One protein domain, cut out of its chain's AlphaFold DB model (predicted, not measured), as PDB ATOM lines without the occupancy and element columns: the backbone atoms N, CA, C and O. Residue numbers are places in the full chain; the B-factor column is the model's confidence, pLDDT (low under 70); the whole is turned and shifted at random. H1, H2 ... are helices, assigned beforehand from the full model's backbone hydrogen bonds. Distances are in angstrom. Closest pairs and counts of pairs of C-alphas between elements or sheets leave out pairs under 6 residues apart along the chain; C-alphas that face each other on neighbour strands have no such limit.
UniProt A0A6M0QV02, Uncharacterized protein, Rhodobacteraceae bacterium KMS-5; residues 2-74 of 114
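What this domain is: This is residues 2 to 74 of the 114 residues of an uncharacterized protein of Rhodobacteraceae bacterium KMS-5 (UniProt A0A6M0QV02). A long helix, H2, makes most of the length, and the shorter H1 folds back along its first part as a helical hairpin; at the far end of H2 residues 46 to 74 form a loose head, loops with one short helix, H3. Residues 14 to 19, in the turn of the hairpin and at the first residue of H2, and residues 63 to 68 in the head stand free. The printed part has 73 residues with three named helices, in the order H1, H2, H3, and no named strand; its class is all helix. It is only just extended, close to loose, with a radius of gyration of the C-alphas of 17.3 A, and elongated, spanning 49 by 28 by 21 A.

Where its parts are: H1 is residues 2 to 12, from C-alpha 2 at (140.001, 96.708, 211.173), and is 15.6 A long. H2 is residues 19 to 45, 38.1 A from C-alpha 19 at (161.934, 96.935, 221.351) to C-alpha 45 at (133.547, 118.098, 207.293). H3 is residues 61 to 64, ending at C-alpha 64 at (148.123, 120.856, 191.921).

How they stand to each other: H1 and H2 form a helical hairpin and touch, their closest C-alphas, those of Leu 9 and Ser 25, being 6.1 A apart. They run opposite ways at a shallow tilt of 16 degrees. H2 touches H1 with residues 21 to 32 alone. H3 is apart from both H1 and H2. In H1 and H2 every O i to N i+4 pair is within hydrogen-bond range; H3 is too short for such a pair, and its one O i to N i+3 pair is within range.

The domain as a whole: The two C-alphas farthest apart, those of Pro 16 and Thr 67, are 50.0 A apart. The printed part has no cut. The link from H1 to H2 is short, with 6 residues, and that from H2 to H3 is long, with 15. The mean pLDDT of the printed part is 75.2; 22 residues are under 70, among them residues 58 to 74.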
ATOM      1  N   THR A   2     139.549  97.013 209.797       66.69
ATOM      2  CA  THR A   2     140.001  96.708 211.173       66.69
ATOM      3  C   THR A   2     140.565  95.288 211.327       66.69
ATOM      4  O   THR A   2     141.598  95.111 211.956       66.69
ATOM      5  N   LEU A   3     139.954  94.290 210.672       65.75
ATOM      6  CA  LEU A   3     140.436  92.900 210.692       65.75
ATOM      7  C   LEU A   3     141.853  92.744 210.110       65.75
ATOM      8  O   LEU A   3     142.657  92.005 210.666       65.75
ATOM      9  N   SER A   4     142.190  93.481 209.044       83.25
ATOM     10  CA  SER A   4     143.533  93.429 208.453       83.25
ATOM     11  C   SER A   4     144.584  94.083 209.353       83.25
ATOM     12  O   SER A   4     145.699  93.589 209.426       83.25
ATOM     13  N   VAL A   5     144.222  95.141 210.089       87.62
ATOM     14  CA  VAL A   5     145.123  95.800 211.053       87.62
ATOM     15  C   VAL A   5     145.464  94.859 212.203       87.62
ATOM     16  O   VAL A   5     146.635  94.702 212.536       87.62
ATOM     17  N   THR A   6     144.457  94.191 212.774       89.75
ATOM     18  CA  THR A   6     144.666  93.204 213.842       89.75
ATOM     19  C   THR A   6     145.569  92.065 213.375       89.75
ATOM     20  O   THR A   6     146.495  91.689 214.089       89.75
ATOM     21  N   GLN A   7     145.352  91.550 212.165       91.62
ATOM     22  CA  GLN A   7     146.151  90.449 211.635       91.62
ATOM     23  C   GLN A   7     147.601  90.862 211.342       91.62
ATOM     24  O   GLN A   7     148.527  90.125 211.674       91.62
ATOM     25  N   THR A   8     147.825  92.063 210.800       91.31
ATOM     26  CA  THR A   8     149.181  92.606 210.623       91.31
ATOM     27  C   THR A   8     149.880  92.835 211.964       91.31
ATOM     28  O   THR A   8     151.062  92.528 212.093       91.31
ATOM     29  N   LEU A   9     149.168  93.298 212.997       93.00
ATOM     30  CA  LEU A   9     149.744  93.422 214.339       93.00
ATOM     31  C   LEU A   9     150.137  92.071 214.926       93.00
ATOM     32  O   LEU A   9     151.226  91.950 215.473       93.00
ATOM     33  N   GLN A  10     149.293  91.053 214.768       93.12
ATOM     34  CA  GLN A  10     149.615  89.692 215.197       93.12
ATOM     35  C   GLN A  10     150.847  89.142 214.472       93.12
ATOM     36  O   GLN A  10     151.658  88.464 215.092       93.12
ATOM     37  N   GLN A  11     151.031  89.467 213.189       93.19
ATOM     38  CA  GLN A  11     152.238  89.093 212.447       93.19
ATOM     39  C   GLN A  11     153.489  89.788 212.999       93.19
ATOM     40  O   GLN A  11     154.490  89.117 213.242       93.19
ATOM     41  N   ILE A  12     153.431  91.101 213.252       91.25
ATOM     42  CA  ILE A  12     154.559  91.860 213.828       91.25
ATOM     43  C   ILE A  12     154.917  91.335 215.228       91.25
ATOM     44  O   ILE A  12     156.092  91.228 215.574       91.25
ATOM     45  N   LEU A  13     153.907  90.966 216.018       93.88
ATOM     46  CA  LEU A  13     154.051  90.487 217.395       93.88
ATOM     47  C   LEU A  13     154.255  88.966 217.506       93.88
ATOM     48  O   LEU A  13     154.235  88.436 218.611       93.88
ATOM     49  N   SER A  14     154.421  88.252 216.388       92.88
ATOM     50  CA  SER A  14     154.505  86.781 216.385       92.88
ATOM     51  C   SER A  14     155.806  86.227 216.981       92.88
ATOM     52  O   SER A  14     155.851  85.063 217.376       92.88
ATOM     53  N   GLY A  15     156.858  87.046 217.049       89.19
ATOM     54  CA  GLY A  15     158.140  86.692 217.657       89.19
ATOM     55  C   GLY A  15     158.235  87.033 219.152       89.19
ATOM     56  O   GLY A  15     157.301  87.592 219.731       89.19
ATOM     57  N   PRO A  16     159.381  86.736 219.794       90.75
ATOM     58  CA  PRO A  16     159.650  87.161 221.163       90.75
ATOM     59  C   PRO A  16     159.481  88.683 221.338       90.75
ATOM     60  O   PRO A  16     159.802  89.443 220.416       90.75
ATOM     61  N   PRO A  17     159.017  89.156 222.511       91.75
ATOM     62  CA  PRO A  17     158.933  90.583 222.793       91.75
ATOM     63  C   PRO A  17     160.296  91.261 222.613       91.75
ATOM     64  O   PRO A  17     161.293  90.826 223.187       91.75
ATOM     65  N   SER A  18     160.338  92.328 221.818       90.38
ATOM     66  CA  SER A  18     161.551  93.107 221.569       90.38
ATOM     67  C   SER A  18     161.204  94.588 221.382       90.38
ATOM     68  O   SER A  18     160.092  94.893 220.938       90.38
ATOM     69  N   PRO A  19     162.136  95.518 221.658       86.25
ATOM     70  CA  PRO A  19     161.934  96.935 221.351       86.25
ATOM     71  C   PRO A  19     161.590  97.170 219.875       86.25
ATOM     72  O   PRO A  19     160.676  97.925 219.564       86.25
ATOM     73  N   THR A  20     162.237  96.441 218.962       86.31
ATOM     74  CA  THR A  20     161.988  96.538 217.517       86.31
ATOM     75  C   THR A  20     160.559  96.143 217.138       86.31
ATOM     76  O   THR A  20     159.917  96.840 216.350       86.31
ATOM     77  N   SER A  21     160.031  95.042 217.690       89.12
ATOM     78  CA  SER A  21     158.652  94.622 217.403       89.12
ATOM     79  C   SER A  21     157.629  95.581 218.014       89.12
ATOM     80  O   SER A  21     156.641  95.908 217.354       89.12
ATOM     81  N   LEU A  22     157.895  96.112 219.212       87.06
ATOM     82  CA  LEU A  22     157.067  97.147 219.834       87.06
ATOM     83  C   LEU A  22     157.025  98.428 218.984       87.06
ATOM     84  O   LEU A  22     155.938  98.932 218.690       87.06
ATOM     85  N   GLU A  23     158.184  98.922 218.546       87.38
ATOM     86  CA  GLU A  23     158.289 100.120 217.713       87.38
ATOM     87  C   GLU A  23     157.523  99.950 216.394       87.38
ATOM     88  O   GLU A  23     156.723 100.809 216.007       87.38
ATOM     89  N   ALA A  24     157.706  98.809 215.724       86.38
ATOM     90  CA  ALA A  24     157.008  98.490 214.484       86.38
ATOM     91  C   ALA A  24     155.480  98.459 214.674       86.38
ATOM     92  O   ALA A  24     154.745  99.040 213.865       86.38
ATOM     93  N   SER A  25     154.993  97.844 215.756       90.12
ATOM     94  CA  SER A  25     153.565  97.791 216.086       90.12
ATOM     95  C   SER A  25     152.983  99.172 216.376       90.12
ATOM     96  O   SER A  25     151.942  99.532 215.818       90.12
ATOM     97  N   LEU A  26     153.653  99.974 217.206       87.75
ATOM     98  CA  LEU A  26     153.214 101.328 217.547       87.75
ATOM     99  C   LEU A  26     153.221 102.249 216.321       87.75
ATOM    100  O   LEU A  26     152.250 102.970 216.082       87.75
ATOM    101  N   ARG A  27     154.265 102.176 215.486       84.88
ATOM    102  CA  ARG A  27     154.349 102.916 214.219       84.88
ATOM    103  C   ARG A  27     153.215 102.529 213.269       84.88
ATOM    104  O   ARG A  27     152.622 103.404 212.635       84.88
ATOM    105  N   TYR A  28     152.895 101.238 213.167       85.75
ATOM    106  CA  TYR A  28     151.786 100.758 212.341       85.75
ATOM    107  C   TYR A  28     150.430 101.264 212.857       85.75
ATOM    108  O   TYR A  28     149.643 101.821 212.086       85.75
ATOM    109  N   LEU A  29     150.191 101.175 214.168       88.94
ATOM    110  CA  LEU A  29     148.989 101.712 214.814       88.94
ATOM    111  C   LEU A  29     148.852 103.228 214.633       88.94
ATOM    112  O   LEU A  29     147.751 103.715 214.369       88.94
ATOM    113  N   ALA A  30     149.951 103.980 214.728       82.88
ATOM    114  CA  ALA A  30     149.952 105.425 214.520       82.88
ATOM    115  C   ALA A  30     149.535 105.798 213.088       82.88
ATOM    116  O   ALA A  30     148.704 106.693 212.906       82.88
ATOM    117  N   LYS A  31     150.049 105.080 212.078       78.56
ATOM    118  CA  LYS A  31     149.650 105.254 210.669       78.56
ATOM    119  C   LYS A  31     148.169 104.944 210.469       78.56
ATOM    120  O   LYS A  31     147.442 105.774 209.927       78.56
ATOM    121  N   TRP A  32     147.704 103.805 210.980       85.44
ATOM    122  CA  TRP A  32     146.291 103.438 210.899       85.44
ATOM    123  C   TRP A  32     145.383 104.477 211.575       85.44
ATOM    124  O   TRP A  32     144.366 104.887 211.010       85.44
ATOM    125  N   ARG A  33     145.766 104.975 212.758       83.88
ATOM    126  CA  ARG A  33     145.027 106.040 213.449       83.88
ATOM    127  C   ARG A  33     145.000 107.328 212.626       83.88
ATOM    128  O   ARG A  33     143.953 107.972 212.566       83.88
ATOM    129  N   ALA A  34     146.112 107.715 212.002       74.50
ATOM    130  CA  ALA A  34     146.166 108.897 211.146       74.50
ATOM    131  C   ALA A  34     145.199 108.779 209.956       74.50
ATOM    132  O   ALA A  34     144.450 109.721 209.691       74.50
ATOM    133  N   GLU A  35     145.143 107.614 209.305       77.12
ATOM    134  CA  GLU A  35     144.175 107.334 208.235       77.12
ATOM    135  C   GLU A  35     142.730 107.393 208.741       77.12
ATOM    136  O   GLU A  35     141.879 108.025 208.116       77.12
ATOM    137  N   LEU A  36     142.440 106.786 209.895       79.50
ATOM    138  CA  LEU A  36     141.102 106.797 210.488       79.50
ATOM    139  C   LEU A  36     140.641 108.221 210.817       79.50
ATOM    140  O   LEU A  36     139.504 108.592 210.511       79.50
ATOM    141  N   VAL A  37     141.523 109.036 211.399       76.31
ATOM    142  CA  VAL A  37     141.251 110.448 211.688       76.31
ATOM    143  C   VAL A  37     141.022 111.220 210.390       76.31
ATOM    144  O   VAL A  37     140.004 111.900 210.273       76.31
ATOM    145  N   ALA A  38     141.902 111.080 209.394       69.38
ATOM    146  CA  ALA A  38     141.761 111.758 208.105       69.38
ATOM    147  C   ALA A  38     140.441 111.394 207.402       69.38
ATOM    148  O   ALA A  38     139.722 112.276 206.933       69.38
ATOM    149  N   ASN A  39     140.077 110.109 207.400       76.69
ATOM    150  CA  ASN A  39     138.819 109.624 206.833       76.69
ATOM    151  C   ASN A  39     137.604 110.149 207.605       76.69
ATOM    152  O   ASN A  39     136.611 110.538 206.994       76.69
ATOM    153  N   THR A  40     137.691 110.220 208.935       77.50
ATOM    154  CA  THR A  40     136.624 110.774 209.779       77.50
ATOM    155  C   THR A  40     136.418 112.264 209.504       77.50
ATOM    156  O   THR A  40     135.277 112.705 209.372       77.50
ATOM    157  N   PHE A  41     137.498 113.037 209.359       71.19
ATOM    158  CA  PHE A  41     137.419 114.444 208.959       71.19
ATOM    159  C   PHE A  41     136.794 114.594 207.571       71.19
ATOM    160  O   PHE A  41     135.838 115.352 207.418       71.19
ATOM    161  N   ALA A  42     137.262 113.818 206.590       73.25
ATOM    162  CA  ALA A  42     136.718 113.848 205.237       73.25
ATOM    163  C   ALA A  42     135.220 113.503 205.197       73.25
ATOM    164  O   ALA A  42     134.477 114.128 204.445       73.25
ATOM    165  N   ALA A  43     134.773 112.538 206.007       73.06
ATOM    166  CA  ALA A  43     133.372 112.134 206.080       73.06
ATOM    167  C   ALA A  43     132.483 113.171 206.786       73.06
ATOM    168  O   ALA A  43     131.341 113.366 206.378       73.06
ATOM    169  N   ARG A  44     132.982 113.832 207.841       77.06
ATOM    170  CA  ARG A  44     132.180 114.757 208.666       77.06
ATOM    171  C   ARG A  44     132.205 116.211 208.194       77.06
ATOM    172  O   ARG A  44     131.203 116.897 208.333       77.06
ATOM    173  N   GLN A  45     133.339 116.694 207.692       72.06
ATOM    174  CA  GLN A  45     133.547 118.098 207.293       72.06
ATOM    175  C   GLN A  45     133.843 118.261 205.797       72.06
ATOM    176  O   GLN A  45     134.033 119.377 205.317       72.06
ATOM    177  N   GLY A  46     133.877 117.162 205.041       72.31
ATOM    178  CA  GLY A  46     134.337 117.179 203.662       72.31
ATOM    179  C   GLY A  46     135.858 117.308 203.571       72.31
ATOM    180  O   GLY A  46     136.583 117.410 204.558       72.31
ATOM    181  N   ARG A  47     136.372 117.284 202.344       72.06
ATOM    182  CA  ARG A  47     137.813 117.385 202.075       72.06
ATOM    183  C   ARG A  47     138.246 118.829 201.858       72.06
ATOM    184  O   ARG A  47     139.042 119.066 200.963       72.06
ATOM    185  N   VAL A  48     137.726 119.782 202.624       75.00
ATOM    186  CA  VAL A  48     138.064 121.206 202.481       75.00
ATOM    187  C   VAL A  48     138.766 121.692 203.740       75.00
ATOM    188  O   VAL A  48     138.327 121.408 204.853       75.00
ATOM    189  N   VAL A  49     139.869 122.416 203.576       71.06
ATOM    190  CA  VAL A  49     140.595 123.018 204.695       71.06
ATOM    191  C   VAL A  49     139.695 124.057 205.369       71.06
ATOM    192  O   VAL A  49     139.242 125.011 204.736       71.06
ATOM    193  N   ALA A  50     139.429 123.866 206.661       70.50
ATOM    194  CA  ALA A  50     138.441 124.652 207.395       70.50
ATOM    195  C   ALA A  50     138.941 126.043 207.836       70.50
ATOM    196  O   ALA A  50     138.135 126.955 208.033       70.50
ATOM    197  N   SER A  51     140.254 126.228 208.007       68.62
ATOM    198  CA  SER A  51     140.829 127.449 208.587       68.62
ATOM    199  C   SER A  51     142.277 127.700 208.149       68.62
ATOM    200  O   SER A  51     142.903 126.861 207.501       68.62
ATOM    201  N   GLY A  52     142.804 128.878 208.499       70.75
ATOM    202  CA  GLY A  52     144.170 129.283 208.175       70.75
ATOM    203  C   GLY A  52     144.352 129.748 206.722       70.75
ATOM    204  O   GLY A  52     143.366 129.941 206.005       70.75
ATOM    205  N   PRO A  53     145.606 129.928 206.270       72.56
ATOM    206  CA  PRO A  53     145.923 130.514 204.962       72.56
ATOM    207  C   PRO A  53     145.433 129.686 203.763       72.56
ATOM    208  O   PRO A  53     145.372 130.198 202.652       72.56
ATOM    209  N   PHE A  54     145.048 128.425 203.980       63.12
ATOM    210  CA  PHE A  54     144.548 127.523 202.939       63.12
ATOM    211  C   PHE A  54     143.038 127.260 203.037       63.12
ATOM    212  O   PHE A  54     142.532 126.352 202.376       63.12
ATOM    213  N   LYS A  55     142.302 128.020 203.864       76.12
ATOM    214  CA  LYS A  55     140.849 127.868 204.036       76.12
ATOM    215  C   LYS A  55     140.128 127.842 202.681       76.12
ATOM    216  O   LYS A  55     140.349 128.706 201.839       76.12
ATOM    217  N   GLY A  56     139.241 126.866 202.490       72.12
ATOM    218  CA  GLY A  56     138.470 126.699 201.252       72.12
ATOM    219  C   GLY A  56     139.147 125.827 200.188       72.12
ATOM    220  O   GLY A  56     138.487 125.429 199.229       72.12
ATOM    221  N   MET A  57     140.423 125.459 200.356       72.19
ATOM    222  CA  MET A  57     141.100 124.536 199.440       72.19
ATOM    223  C   MET A  57     140.695 123.086 199.691       72.19
ATOM    224  O   MET A  57     140.562 122.654 200.836       72.19
ATOM    225  N   ALA A  58     140.560 122.303 198.621       67.00
ATOM    226  CA  ALA A  58     140.375 120.865 198.742       67.00
ATOM    227  C   ALA A  58     141.692 120.173 199.169       67.00
ATOM    228  O   ALA A  58     142.757 120.513 198.654       67.00
ATOM    229  N   TYR A  59     141.626 119.167 200.051       64.88
ATOM    230  CA  TYR A  59     142.718 118.254 200.420       64.88
ATOM    231  C   TYR A  59     143.154 117.443 199.187       64.88
ATOM    232  O   TYR A  59     142.731 116.303 198.996       64.88
ATOM    233  N   VAL A  60     143.935 118.041 198.281       58.75
ATOM    234  CA  VAL A  60     144.323 117.382 197.027       58.75
ATOM    235  C   VAL A  60     145.717 117.815 196.575       58.75
ATOM    236  O   VAL A  60     145.871 118.571 195.623       58.75
ATOM    237  N   VAL A  61     146.756 117.251 197.196       57.34
ATOM    238  CA  VAL A  61     148.151 117.370 196.717       57.34
ATOM    239  C   VAL A  61     148.262 116.975 195.234       57.34
ATOM    240  O   VAL A  61     148.897 117.662 194.439       57.34
ATOM    241  N   LYS A  62     147.545 115.920 194.820       56.16
ATOM    242  CA  LYS A  62     147.579 115.381 193.449       56.16
ATOM    243  C   LYS A  62     147.029 116.324 192.369       56.16
ATOM    244  O   LYS A  62     147.452 116.220 191.225       56.16
ATOM    245  N   ARG A  63     146.095 117.227 192.696       50.66
ATOM    246  CA  ARG A  63     145.460 118.122 191.706       50.66
ATOM    247  C   ARG A  63     146.404 119.232 191.255       50.66
ATOM    248  O   ARG A  63     146.324 119.667 190.113       50.66
ATOM    249  N   PHE A  64     147.276 119.687 192.150       53.31
ATOM    250  CA  PHE A  64     148.123 120.856 191.921       53.31
ATOM    251  C   PHE A  64     149.538 120.501 191.461       53.31
ATOM    252  O   PHE A  64     150.252 121.385 191.009       53.31
ATOM    253  N   ALA A  65     149.919 119.219 191.487       56.50
ATOM    254  CA  ALA A  65     151.247 118.754 191.079       56.50
ATOM    255  C   ALA A  65     151.623 119.119 189.627       56.50
ATOM    256  O   ALA A  65     152.803 119.253 189.325       56.50
ATOM    257  N   ALA A  66     150.639 119.302 188.738       64.38
ATOM    258  CA  ALA A  66     150.881 119.678 187.343       64.38
ATOM    259  C   ALA A  66     151.179 121.177 187.144       64.38
ATOM    260  O   ALA A  66     151.733 121.549 186.115       64.38
ATOM    261  N   THR A  67     150.794 122.045 188.087       62.47
ATOM    262  CA  THR A  67     150.901 123.510 187.930       62.47
ATOM    263  C   THR A  67     151.657 124.201 189.059       62.47
ATOM    264  O   THR A  67     152.063 125.347 188.904       62.47
ATOM    265  N   HIS A  68     151.859 123.530 190.192       51.91
ATOM    266  CA  HIS A  68     152.486 124.093 191.380       51.91
ATOM    267  C   HIS A  68     153.494 123.110 191.971       51.91
ATOM    268  O   HIS A  68     153.267 121.899 192.023       51.91
ATOM    269  N   LYS A  69     154.589 123.651 192.509       57.56
ATOM    270  CA  LYS A  69     155.507 122.894 193.358       57.56
ATOM    271  C   LYS A  69     154.874 122.731 194.739       57.56
ATOM    272  O   LYS A  69     154.897 123.650 195.554       57.56
ATOM    273  N   VAL A  70     154.292 121.565 194.998       53.31
ATOM    274  CA  VAL A  70     153.725 121.242 196.311       53.31
ATOM    275  C   VAL A  70     154.856 120.811 197.243       53.31
ATOM    276  O   VAL A  70     155.563 119.851 196.949       53.31
ATOM    277  N   THR A  71     155.038 121.525 198.355       50.50
ATOM    278  CA  THR A  71     155.995 121.155 199.410       50.50
ATOM    279  C   THR A  71     155.201 120.722 200.633       50.50
ATOM    280  O   THR A  71     154.458 121.519 201.205       50.50
ATOM    281  N   GLU A  72     155.312 119.450 201.007       54.59
ATOM    282  CA  GLU A  72     154.718 118.943 202.240       54.59
ATOM    283  C   GLU A  72     155.542 119.447 203.431       54.59
ATOM    284  O   GLU A  72     156.716 119.114 203.573       54.59
ATOM    285  N   ILE A  73     154.934 120.278 204.278       47.88
ATOM    286  CA  ILE A  73     155.539 120.689 205.545       47.88
ATOM    287  C   ILE A  73     155.093 119.673 206.591       47.88
ATOM    288  O   ILE A  73     153.958 119.709 207.070       47.88
ATOM    289  N   GLY A  74     155.985 118.736 206.912       42.81
ATOM    290  CA  GLY A  74     155.766 117.786 207.996       42.81
ATOM    291  C   GLY A  74     155.565 118.508 209.331       42.81
ATOM    292  O   GLY A  74     156.057 119.619 209.542       42.81
TER     293      GLY A  74